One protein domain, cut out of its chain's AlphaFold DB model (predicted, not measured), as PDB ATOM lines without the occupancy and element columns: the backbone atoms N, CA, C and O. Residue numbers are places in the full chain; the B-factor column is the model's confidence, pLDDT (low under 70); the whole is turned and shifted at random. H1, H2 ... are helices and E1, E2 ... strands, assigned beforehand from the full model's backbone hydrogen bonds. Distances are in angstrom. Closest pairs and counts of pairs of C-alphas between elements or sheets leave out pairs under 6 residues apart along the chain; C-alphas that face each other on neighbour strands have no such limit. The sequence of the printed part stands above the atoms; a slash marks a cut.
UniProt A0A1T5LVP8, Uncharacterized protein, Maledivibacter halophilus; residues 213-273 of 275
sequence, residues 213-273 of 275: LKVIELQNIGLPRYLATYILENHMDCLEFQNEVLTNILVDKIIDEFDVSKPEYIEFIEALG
ATOM      1  N   LEU A 213      12.663 -39.632 -35.215       94.00
ATOM      2  CA  LEU A 213      12.587 -38.195 -35.465       94.00
ATOM      3  C   LEU A 213      13.295 -37.794 -36.763       94.00
ATOM      4  O   LEU A 213      12.820 -36.890 -37.443       94.00
ATOM      5  N   LYS A 214      14.354 -38.496 -37.175       95.75
ATOM      6  CA  LYS A 214      15.034 -38.208 -38.445       95.75
ATOM      7  C   LYS A 214      14.163 -38.589 -39.636       95.75
ATOM      8  O   LYS A 214      14.082 -37.839 -40.606       95.75
ATOM      9  N   VAL A 215      13.453 -39.716 -39.542       96.38
ATOM     10  CA  VAL A 215      12.463 -40.113 -40.558       96.38
ATOM     11  C   VAL A 215      11.306 -39.110 -40.604       96.38
ATOM     12  O   VAL A 215      10.799 -38.815 -41.685       96.38
ATOM     13  N   ILE A 216      10.890 -38.547 -39.465       96.19
ATOM     14  CA  ILE A 216       9.891 -37.463 -39.427       96.19
ATOM     15  C   ILE A 216      10.401 -36.208 -40.143       96.19
ATOM     16  O   ILE A 216       9.678 -35.651 -40.965       96.19
ATOM     17  N   GLU A 217      11.642 -35.787 -39.899       95.94
ATOM     18  CA  GLU A 217      12.225 -34.610 -40.558       95.94
ATOM     19  C   GLU A 217      12.319 -34.767 -42.081       95.94
ATOM     20  O   GLU A 217      12.031 -33.832 -42.829       95.94
ATOM     21  N   LEU A 218      12.637 -35.969 -42.559       95.19
ATOM     22  CA  LEU A 218      12.619 -36.285 -43.987       95.19
ATOM     23  C   LEU A 218      11.190 -36.289 -44.559       95.19
ATOM     24  O   LEU A 218      10.956 -35.808 -45.666       95.19
ATOM     25  N   GLN A 219      10.197 -36.756 -43.802       95.44
ATOM     26  CA  GLN A 219       8.797 -36.654 -44.228       95.44
ATOM     27  C   GLN A 219       8.286 -35.205 -44.237       95.44
ATOM     28  O   GLN A 219       7.486 -34.838 -45.097       95.44
ATOM     29  N   ASN A 220       8.787 -34.351 -43.338       93.88
ATOM     30  CA  ASN A 220       8.453 -32.924 -43.282       93.88
ATOM     31  C   ASN A 220       8.856 -32.157 -44.550       93.88
ATOM     32  O   ASN A 220       8.242 -31.132 -44.859       93.88
ATOM     33  N   ILE A 221       9.858 -32.639 -45.292       91.62
ATOM     34  CA  ILE A 221      10.262 -32.057 -46.581       91.62
ATOM     35  C   ILE A 221       9.520 -32.660 -47.783       91.62
ATOM     36  O   ILE A 221       9.758 -32.229 -48.906       91.62
ATOM     37  N   GLY A 222       8.585 -33.589 -47.554       90.69
ATOM     38  CA  GLY A 222       7.695 -34.147 -48.578       90.69
ATOM     39  C   GLY A 222       7.963 -35.605 -48.948       90.69
ATOM     40  O   GLY A 222       7.211 -36.166 -49.743       90.69
ATOM     41  N   LEU A 223       8.983 -36.244 -48.368       92.56
ATOM     42  CA  LEU A 223       9.300 -37.637 -48.679       92.56
ATOM     43  C   LEU A 223       8.263 -38.587 -48.058       92.56
ATOM     44  O   LEU A 223       7.903 -38.423 -46.892       92.56
ATOM     45  N   PRO A 224       7.784 -39.620 -48.768       92.25
ATOM     46  CA  PRO A 224       6.962 -40.653 -48.152       92.25
ATOM     47  C   PRO A 224       7.786 -41.470 -47.143       92.25
ATOM     48  O   PRO A 224       8.986 -41.667 -47.317       92.25
ATOM     49  N   ARG A 225       7.139 -42.005 -46.095       92.19
ATOM     50  CA  ARG A 225       7.806 -42.721 -44.985       92.19
ATOM     51  C   ARG A 225       8.823 -43.772 -45.433       92.19
ATOM     52  O   ARG A 225       9.894 -43.877 -44.841       92.19
ATOM     53  N   TYR A 226       8.467 -44.578 -46.432       91.62
ATOM     54  CA  TYR A 226       9.331 -45.665 -46.894       91.62
ATOM     55  C   TYR A 226      10.604 -45.110 -47.559       91.62
ATOM     56  O   TYR A 226      11.690 -45.599 -47.273       91.62
ATOM     57  N   LEU A 227      10.477 -44.041 -48.353       92.75
ATOM     58  CA  LEU A 227      11.601 -43.373 -49.004       92.75
ATOM     59  C   LEU A 227      12.462 -42.608 -47.994       92.75
ATOM     60  O   LEU A 227      13.680 -42.696 -48.039       92.75
ATOM     61  N   ALA A 228      11.837 -41.931 -47.027       95.00
ATOM     62  CA  ALA A 228      12.540 -41.304 -45.910       95.00
ATOM     63  C   ALA A 228      13.385 -42.321 -45.124       95.00
ATOM     64  O   ALA A 228      14.537 -42.050 -44.797       95.00
ATOM     65  N   THR A 229      12.833 -43.510 -44.867       93.94
ATOM     66  CA  THR A 229      13.563 -44.602 -44.199       93.94
ATOM     67  C   THR A 229      14.707 -45.110 -45.076       93.94
ATOM     68  O   THR A 229      15.833 -45.216 -44.605       93.94
ATOM     69  N   TYR A 230      14.450 -45.337 -46.368       92.12
ATOM     70  CA  TYR A 230      15.465 -45.775 -47.327       92.12
ATOM     71  C   TYR A 230      16.649 -44.801 -47.414       92.12
ATOM     72  O   TYR A 230      17.797 -45.226 -47.321       92.12
ATOM     73  N   ILE A 231      16.384 -43.499 -47.539       93.25
ATOM     74  CA  ILE A 231      17.426 -42.465 -47.620       93.25
ATOM     75  C   ILE A 231      18.219 -42.404 -46.317       93.25
ATOM     76  O   ILE A 231      19.444 -42.335 -46.351       93.25
ATOM     77  N   LEU A 232      17.542 -42.481 -45.171       94.38
ATOM     78  CA  LEU A 232      18.216 -42.486 -43.877       94.38
ATOM     79  C   LEU A 232      19.135 -43.705 -43.699       94.38
ATOM     80  O   LEU A 232      20.194 -43.580 -43.096       94.38
ATOM     81  N   GLU A 233      18.747 -44.873 -44.214       93.31
ATOM     82  CA  GLU A 233      19.526 -46.112 -44.102       93.31
ATOM     83  C   GLU A 233      20.686 -46.195 -45.103       93.31
ATOM     84  O   GLU A 233      21.738 -46.742 -44.768       93.31
ATOM     85  N   ASN A 234      20.508 -45.672 -46.321       91.75
ATOM     86  CA  ASN A 234      21.435 -45.897 -47.438       91.75
ATOM     87  C   ASN A 234      22.264 -44.662 -47.822       91.75
ATOM     88  O   ASN A 234      23.319 -44.829 -48.419       91.75
ATOM     89  N   HIS A 235      21.824 -43.456 -47.452       92.31
ATOM     90  CA  HIS A 235      22.453 -42.183 -47.832       92.31
ATOM     91  C   HIS A 235      22.604 -41.239 -46.628       92.31
ATOM     92  O   HIS A 235      22.465 -40.021 -46.744       92.31
ATOM     93  N   MET A 236      22.850 -41.786 -45.431       92.31
ATOM     94  CA  MET A 236      22.984 -40.988 -44.203       92.31
ATOM     95  C   MET A 236      24.101 -39.941 -44.303       92.31
ATOM     96  O   MET A 236      23.983 -38.847 -43.768       92.31
ATOM     97  N   ASP A 237      25.182 -40.242 -45.011       93.81
ATOM     98  CA  ASP A 237      26.300 -39.331 -45.260       93.81
ATOM     99  C   ASP A 237      25.941 -38.133 -46.162       93.81
ATOM    100  O   ASP A 237      26.720 -37.185 -46.264       93.81
ATOM    101  N   CYS A 238      24.760 -38.150 -46.783       93.38
ATOM    102  CA  CYS A 238      24.184 -37.020 -47.507       93.38
ATOM    103  C   CYS A 238      23.279 -36.136 -46.632       93.38
ATOM    104  O   CYS A 238      22.745 -35.138 -47.121       93.38
ATOM    105  N   LEU A 239      23.077 -36.493 -45.359       95.12
ATOM    106  CA  LEU A 239      22.162 -35.819 -44.441       95.12
ATOM    107  C   LEU A 239      22.914 -35.189 -43.266       95.12
ATOM    108  O   LEU A 239      23.685 -35.850 -42.570       95.12
ATOM    109  N   GLU A 240      22.613 -33.929 -42.963       94.69
ATOM    110  CA  GLU A 240      23.132 -33.261 -41.769       94.69
ATOM    111  C   GLU A 240      22.009 -32.999 -40.769       94.69
ATOM    112  O   GLU A 240      20.996 -32.378 -41.099       94.69
ATOM    113  N   PHE A 241      22.217 -33.432 -39.525       93.25
ATOM    114  CA  PHE A 241      21.294 -33.188 -38.423       93.25
ATOM    115  C   PHE A 241      21.981 -32.442 -37.282       93.25
ATOM    116  O   PHE A 241      23.097 -32.781 -36.886       93.25
ATOM    117  N   GLN A 242      21.266 -31.496 -36.678       92.50
ATOM    118  CA  GLN A 242      21.645 -30.854 -35.420       92.50
ATOM    119  C   GLN A 242      20.526 -31.063 -34.403       92.50
ATOM    120  O   GLN A 242      19.397 -30.647 -34.635       92.50
ATOM    121  N   ASN A 243      20.823 -31.716 -33.274       86.94
ATOM    122  CA  ASN A 243      19.822 -32.072 -32.254       86.94
ATOM    123  C   ASN A 243      18.575 -32.754 -32.854       86.94
ATOM    124  O   ASN A 243      17.450 -32.374 -32.545       86.94
ATOM    125  N   GLU A 244      18.794 -33.726 -33.748       85.25
ATOM    126  CA  GLU A 244      17.743 -34.483 -34.460       85.25
ATOM    127  C   GLU A 244      16.891 -33.667 -35.448       85.25
ATOM    128  O   GLU A 244      15.988 -34.221 -36.062       85.25
ATOM    129  N   VAL A 245      17.212 -32.388 -35.666       90.25
ATOM    130  CA  VAL A 245      16.588 -31.534 -36.686       90.25
ATOM    131  C   VAL A 245      17.419 -31.587 -37.961       90.25
ATOM    132  O   VAL A 245      18.638 -31.411 -37.901       90.25
ATOM    133  N   LEU A 246      16.778 -31.816 -39.109       93.19
ATOM    134  CA  LEU A 246      17.462 -31.835 -40.403       93.19
ATOM    135  C   LEU A 246      17.873 -30.408 -40.784       93.19
ATOM    136  O   LEU A 246      17.027 -29.522 -40.914       93.19
ATOM    137  N   THR A 247      19.172 -30.179 -40.972       94.12
ATOM    138  CA  THR A 247      19.716 -28.856 -41.319       94.12
ATOM    139  C   THR A 247      20.148 -28.748 -42.771       94.12
ATOM    140  O   THR A 247      20.063 -27.660 -43.336       94.12
ATOM    141  N   ASN A 248      20.592 -29.849 -43.380       93.31
ATOM    142  CA  ASN A 248      21.050 -29.866 -44.765       93.31
ATOM    143  C   ASN A 248      20.833 -31.243 -45.412       93.31
ATOM    144  O   ASN A 248      20.847 -32.268 -44.729       93.31
ATOM    145  N   ILE A 249      20.661 -31.242 -46.734       93.25
ATOM    146  CA  ILE A 249      20.573 -32.436 -47.576       93.25
ATOM    147  C   ILE A 249      21.391 -32.213 -48.851       93.25
ATOM    148  O   ILE A 249      21.157 -31.261 -49.597       93.25
ATOM    149  N   LEU A 250      22.351 -33.099 -49.110       93.06
ATOM    150  CA  LEU A 250      23.181 -33.081 -50.315       93.06
ATOM    151  C   LEU A 250      22.444 -33.780 -51.465       93.06
ATOM    152  O   LEU A 250      22.767 -34.906 -51.828       93.06
ATOM    153  N   VAL A 251      21.426 -33.113 -52.010       91.31
ATOM    154  CA  VAL A 251      20.529 -33.669 -53.041       91.31
ATOM    155  C   VAL A 251      21.294 -34.186 -54.260       91.31
ATOM    156  O   VAL A 251      21.041 -35.309 -54.680       91.31
ATOM    157  N   ASP A 252      22.249 -33.413 -54.780       90.38
ATOM    158  CA  ASP A 252      23.022 -33.797 -55.970       90.38
ATOM    159  C   ASP A 252      23.778 -35.110 -55.746       90.38
ATOM    160  O   ASP A 252      23.769 -36.001 -56.587       90.38
ATOM    161  N   LYS A 253      24.344 -35.276 -54.547       91.44
ATOM    162  CA  LYS A 253      25.054 -36.496 -54.168       91.44
ATOM    163  C   LYS A 253      24.112 -37.700 -54.078       91.44
ATOM    164  O   LYS A 253      24.462 -38.779 -54.537       91.44
ATOM    165  N   ILE A 254      22.908 -37.508 -53.536       89.00
ATOM    166  CA  ILE A 254      21.884 -38.561 -53.497       89.00
ATOM    167  C   ILE A 254      21.501 -38.971 -54.922       89.00
ATOM    168  O   ILE A 254      21.424 -40.156 -55.217       89.00
ATOM    169  N   ILE A 255      21.296 -38.005 -55.819       89.12
ATOM    170  CA  ILE A 255      20.965 -38.264 -57.227       89.12
ATOM    171  C   ILE A 255      22.079 -39.056 -57.919       89.12
ATOM    172  O   ILE A 255      21.779 -40.028 -58.609       89.12
ATOM    173  N   ASP A 256      23.339 -38.681 -57.694       88.31
ATOM    174  CA  ASP A 256      24.504 -39.357 -58.277       88.31
ATOM    175  C   ASP A 256      24.667 -40.804 -57.773       88.31
ATOM    176  O   ASP A 256      25.160 -41.669 -58.501       88.31
ATOM    177  N   GLU A 257      24.261 -41.081 -56.532       87.69
ATOM    178  CA  GLU A 257      24.335 -42.412 -55.919       87.69
ATOM    179  C   GLU A 257      23.112 -43.290 -56.212       87.69
ATOM    180  O   GLU A 257      23.177 -44.516 -56.069       87.69
ATOM    181  N   PHE A 258      21.987 -42.689 -56.598       84.69
ATOM    182  CA  PHE A 258      20.769 -43.432 -56.875       84.69
ATOM    183  C   PHE A 258      20.875 -44.231 -58.176       84.69
ATOM    184  O   PHE A 258      21.330 -43.767 -59.220       84.69
ATOM    185  N   ASP A 259      20.333 -45.444 -58.140       81.69
ATOM    186  CA  ASP A 259      20.073 -46.200 -59.358       81.69
ATOM    187  C   ASP A 259      18.844 -45.605 -60.052       81.69
ATOM    188  O   ASP A 259      17.708 -45.829 -59.630       81.69
ATOM    189  N   VAL A 260      19.078 -44.860 -61.132       82.94
ATOM    190  CA  VAL A 260      18.037 -44.186 -61.925       82.94
ATOM    191  C   VAL A 260      16.962 -45.130 -62.474       82.94
ATOM    192  O   VAL A 260      15.894 -44.674 -62.877       82.94
ATOM    193  N   SER A 261      17.216 -46.445 -62.504       82.31
ATOM    194  CA  SER A 261      16.230 -47.444 -62.930       82.31
ATOM    195  C   SER A 261      15.219 -47.815 -61.840       82.31
ATOM    196  O   SER A 261      14.202 -48.454 -62.127       82.31
ATOM    197  N   LYS A 262      15.478 -47.425 -60.587       85.44
ATOM    198  CA  LYS A 262      14.643 -47.779 -59.444       85.44
ATOM    199  C   LYS A 262      13.462 -46.819 -59.265       85.44
ATOM    200  O   LYS A 262      13.633 -45.608 -59.412       85.44
ATOM    201  N   PRO A 263      12.275 -47.323 -58.877       86.06
ATOM    202  CA  PRO A 263      11.122 -46.480 -58.552       86.06
ATOM    203  C   PRO A 263      11.424 -45.420 -57.488       86.06
ATOM    204  O   PRO A 263      10.935 -44.299 -57.580       86.06
ATOM    205  N   GLU A 264      12.279 -45.747 -56.517       87.38
ATOM    206  CA  GLU A 264      12.708 -44.838 -55.457       87.38
ATOM    207  C   GLU A 264      13.342 -43.558 -56.016       87.38
ATOM    208  O   GLU A 264      13.128 -42.491 -55.446       87.38
ATOM    209  N   TYR A 265      14.090 -43.645 -57.125       87.25
ATOM    210  CA  TYR A 265      14.693 -42.479 -57.778       87.25
ATOM    211  C   TYR A 265      13.627 -41.526 -58.305       87.25
ATOM    212  O   TYR A 265      13.642 -40.334 -58.007       87.25
ATOM    213  N   ILE A 266      12.683 -42.075 -59.067       87.31
ATOM    214  CA  ILE A 266      11.605 -41.308 -59.691       87.31
ATOM    215  C   ILE A 266      10.781 -40.616 -58.601       87.31
ATOM    216  O   ILE A 266      10.573 -39.407 -58.661       87.31
ATOM    217  N   GLU A 267      10.394 -41.355 -57.557       89.25
ATOM    218  CA  GLU A 267       9.627 -40.799 -56.441       89.25
ATOM    219  C   GLU A 267      10.418 -39.743 -55.649       89.25
ATOM    220  O   GLU A 267       9.828 -38.767 -55.184       89.25
ATOM    221  N   PHE A 268      11.742 -39.881 -55.516       90.38
ATOM    222  CA  PHE A 268      12.589 -38.881 -54.856       90.38
ATOM    223  C   PHE A 268      12.632 -37.554 -55.620       90.38
ATOM    224  O   PHE A 268      12.411 -36.494 -55.029       90.38
ATOM    225  N   ILE A 269      12.864 -37.613 -56.934       90.38
ATOM    226  CA  ILE A 269      12.873 -36.439 -57.816       90.38
ATOM    227  C   ILE A 269      11.507 -35.737 -57.798       90.38
ATOM    228  O   ILE A 269      11.441 -34.515 -57.628       90.38
ATOM    229  N   GLU A 270      10.417 -36.503 -57.899       90.38
ATOM    230  CA  GLU A 270       9.051 -35.975 -57.854       90.38
ATOM    231  C   GLU A 270       8.724 -35.325 -56.503       90.38
ATOM    232  O   GLU A 270       8.180 -34.218 -56.467       90.38
ATOM    233  N   ALA A 271       9.080 -35.973 -55.389       88.81
ATOM    234  CA  ALA A 271       8.811 -35.469 -54.044       88.81
ATOM    235  C   ALA A 271       9.523 -34.138 -53.756       88.81
ATOM    236  O   ALA A 271       8.977 -33.289 -53.046       88.81
ATOM    237  N   LEU A 272      10.718 -33.938 -54.320       87.56
ATOM    238  CA  LEU A 272      11.499 -32.710 -54.163       87.56
ATOM    239  C   LEU A 272      11.235 -31.659 -55.253       87.56
ATOM    240  O   LEU A 272      11.710 -30.527 -55.133       87.56
ATOM    241  N   GLY A 273      10.452 -31.992 -56.281       85.94
ATOM    242  CA  GLY A 273      10.109 -31.080 -57.372       85.94
ATOM    243  C   GLY A 273      11.304 -30.704 -58.251       85.94
ATOM    244  O   GLY A 273      11.407 -29.551 -58.663       85.94
TER     245      GLY A 273
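Overview. This is residues 213 to 273 of the 275 residues of an uncharacterized protein of Maledivibacter halophilus (UniProt A0A1T5LVP8). Helix H2 crosses the middle of a small elongated body, between an end made by helix H1 and the two-stranded hairpin E1 and E2, and another end made by helices H3 and H4. H1 packs on H2 and on E2, while H3 and H4 run side by side in opposite directions with only a loose fit between them. The printed part has 61 residues, with four named helices and two named strands in the order H1, H2, E1, E2, H3, H4; the sheet, of order E1 - E2, is antiparallel and the class is mixed, helices and strands. The whole is compact, with a radius of gyration of the C-alphas of 10.7 A, and its spans are 34 by 20 by 19 A.

Along the chain. H1 is residues 213 to 220, 10.3 A from first to last C-alpha, and begins at C-alpha 213 at (12.587, -38.195, -35.465). H2 is residues 225 to 234, 14.2 A long, from C-alpha 225 at (7.806, -42.721, -44.985). E1, residues 239 to 242, is 10.3 A long and E2, residues 245 to 249, is 11.6 A long. H3 is residues 251 to 257, 10.0 A long. H4, residues 263 to 272, is 14.5 A long and ends at C-alpha 272 at (11.499, -32.710, -54.163).

Arrangement. H1 and H2 touch, with the closest C-alphas, those of Leu 218 and Ala 228, 5.4 A apart; they run opposite ways at a steep tilt of 56 degrees. The closest C-alphas of H1 and E2 are those of Glu 217 and Leu 246, 5.9 A apart. H1 and E1 are only just apart, at 8.0 A. E1 and E2 form a hairpin, antiparallel at 149 degrees, with N 240 and O 248 at 3.0 A and N 247 and O 240 at 2.9 A, both within hydrogen-bond range. H2 and H4 are close but not clearly touching and about perpendicular at 73 degrees, with the closest C-alphas, those of Leu 227 and Glu 264, 6.7 A apart. H3 and H4 are also close but not clearly touching, with the C-alphas of Ile 255 and Tyr 265 closest at 7.6 A; they run opposite ways at a shallow tilt of 11 degrees. H2 and H3 are only just apart, at 8.3 A. In H1, H2, H3 and H4 every O i to N i+4 pair is within hydrogen-bond range.

Size, cuts and confidence. The two C-alphas farthest apart are those of Asn 243 and Ser 261, at 34.5 A. The printed part has no cut, and its five links are tight. The mean pLDDT of the printed part is 91.0, and no printed residue is under 70.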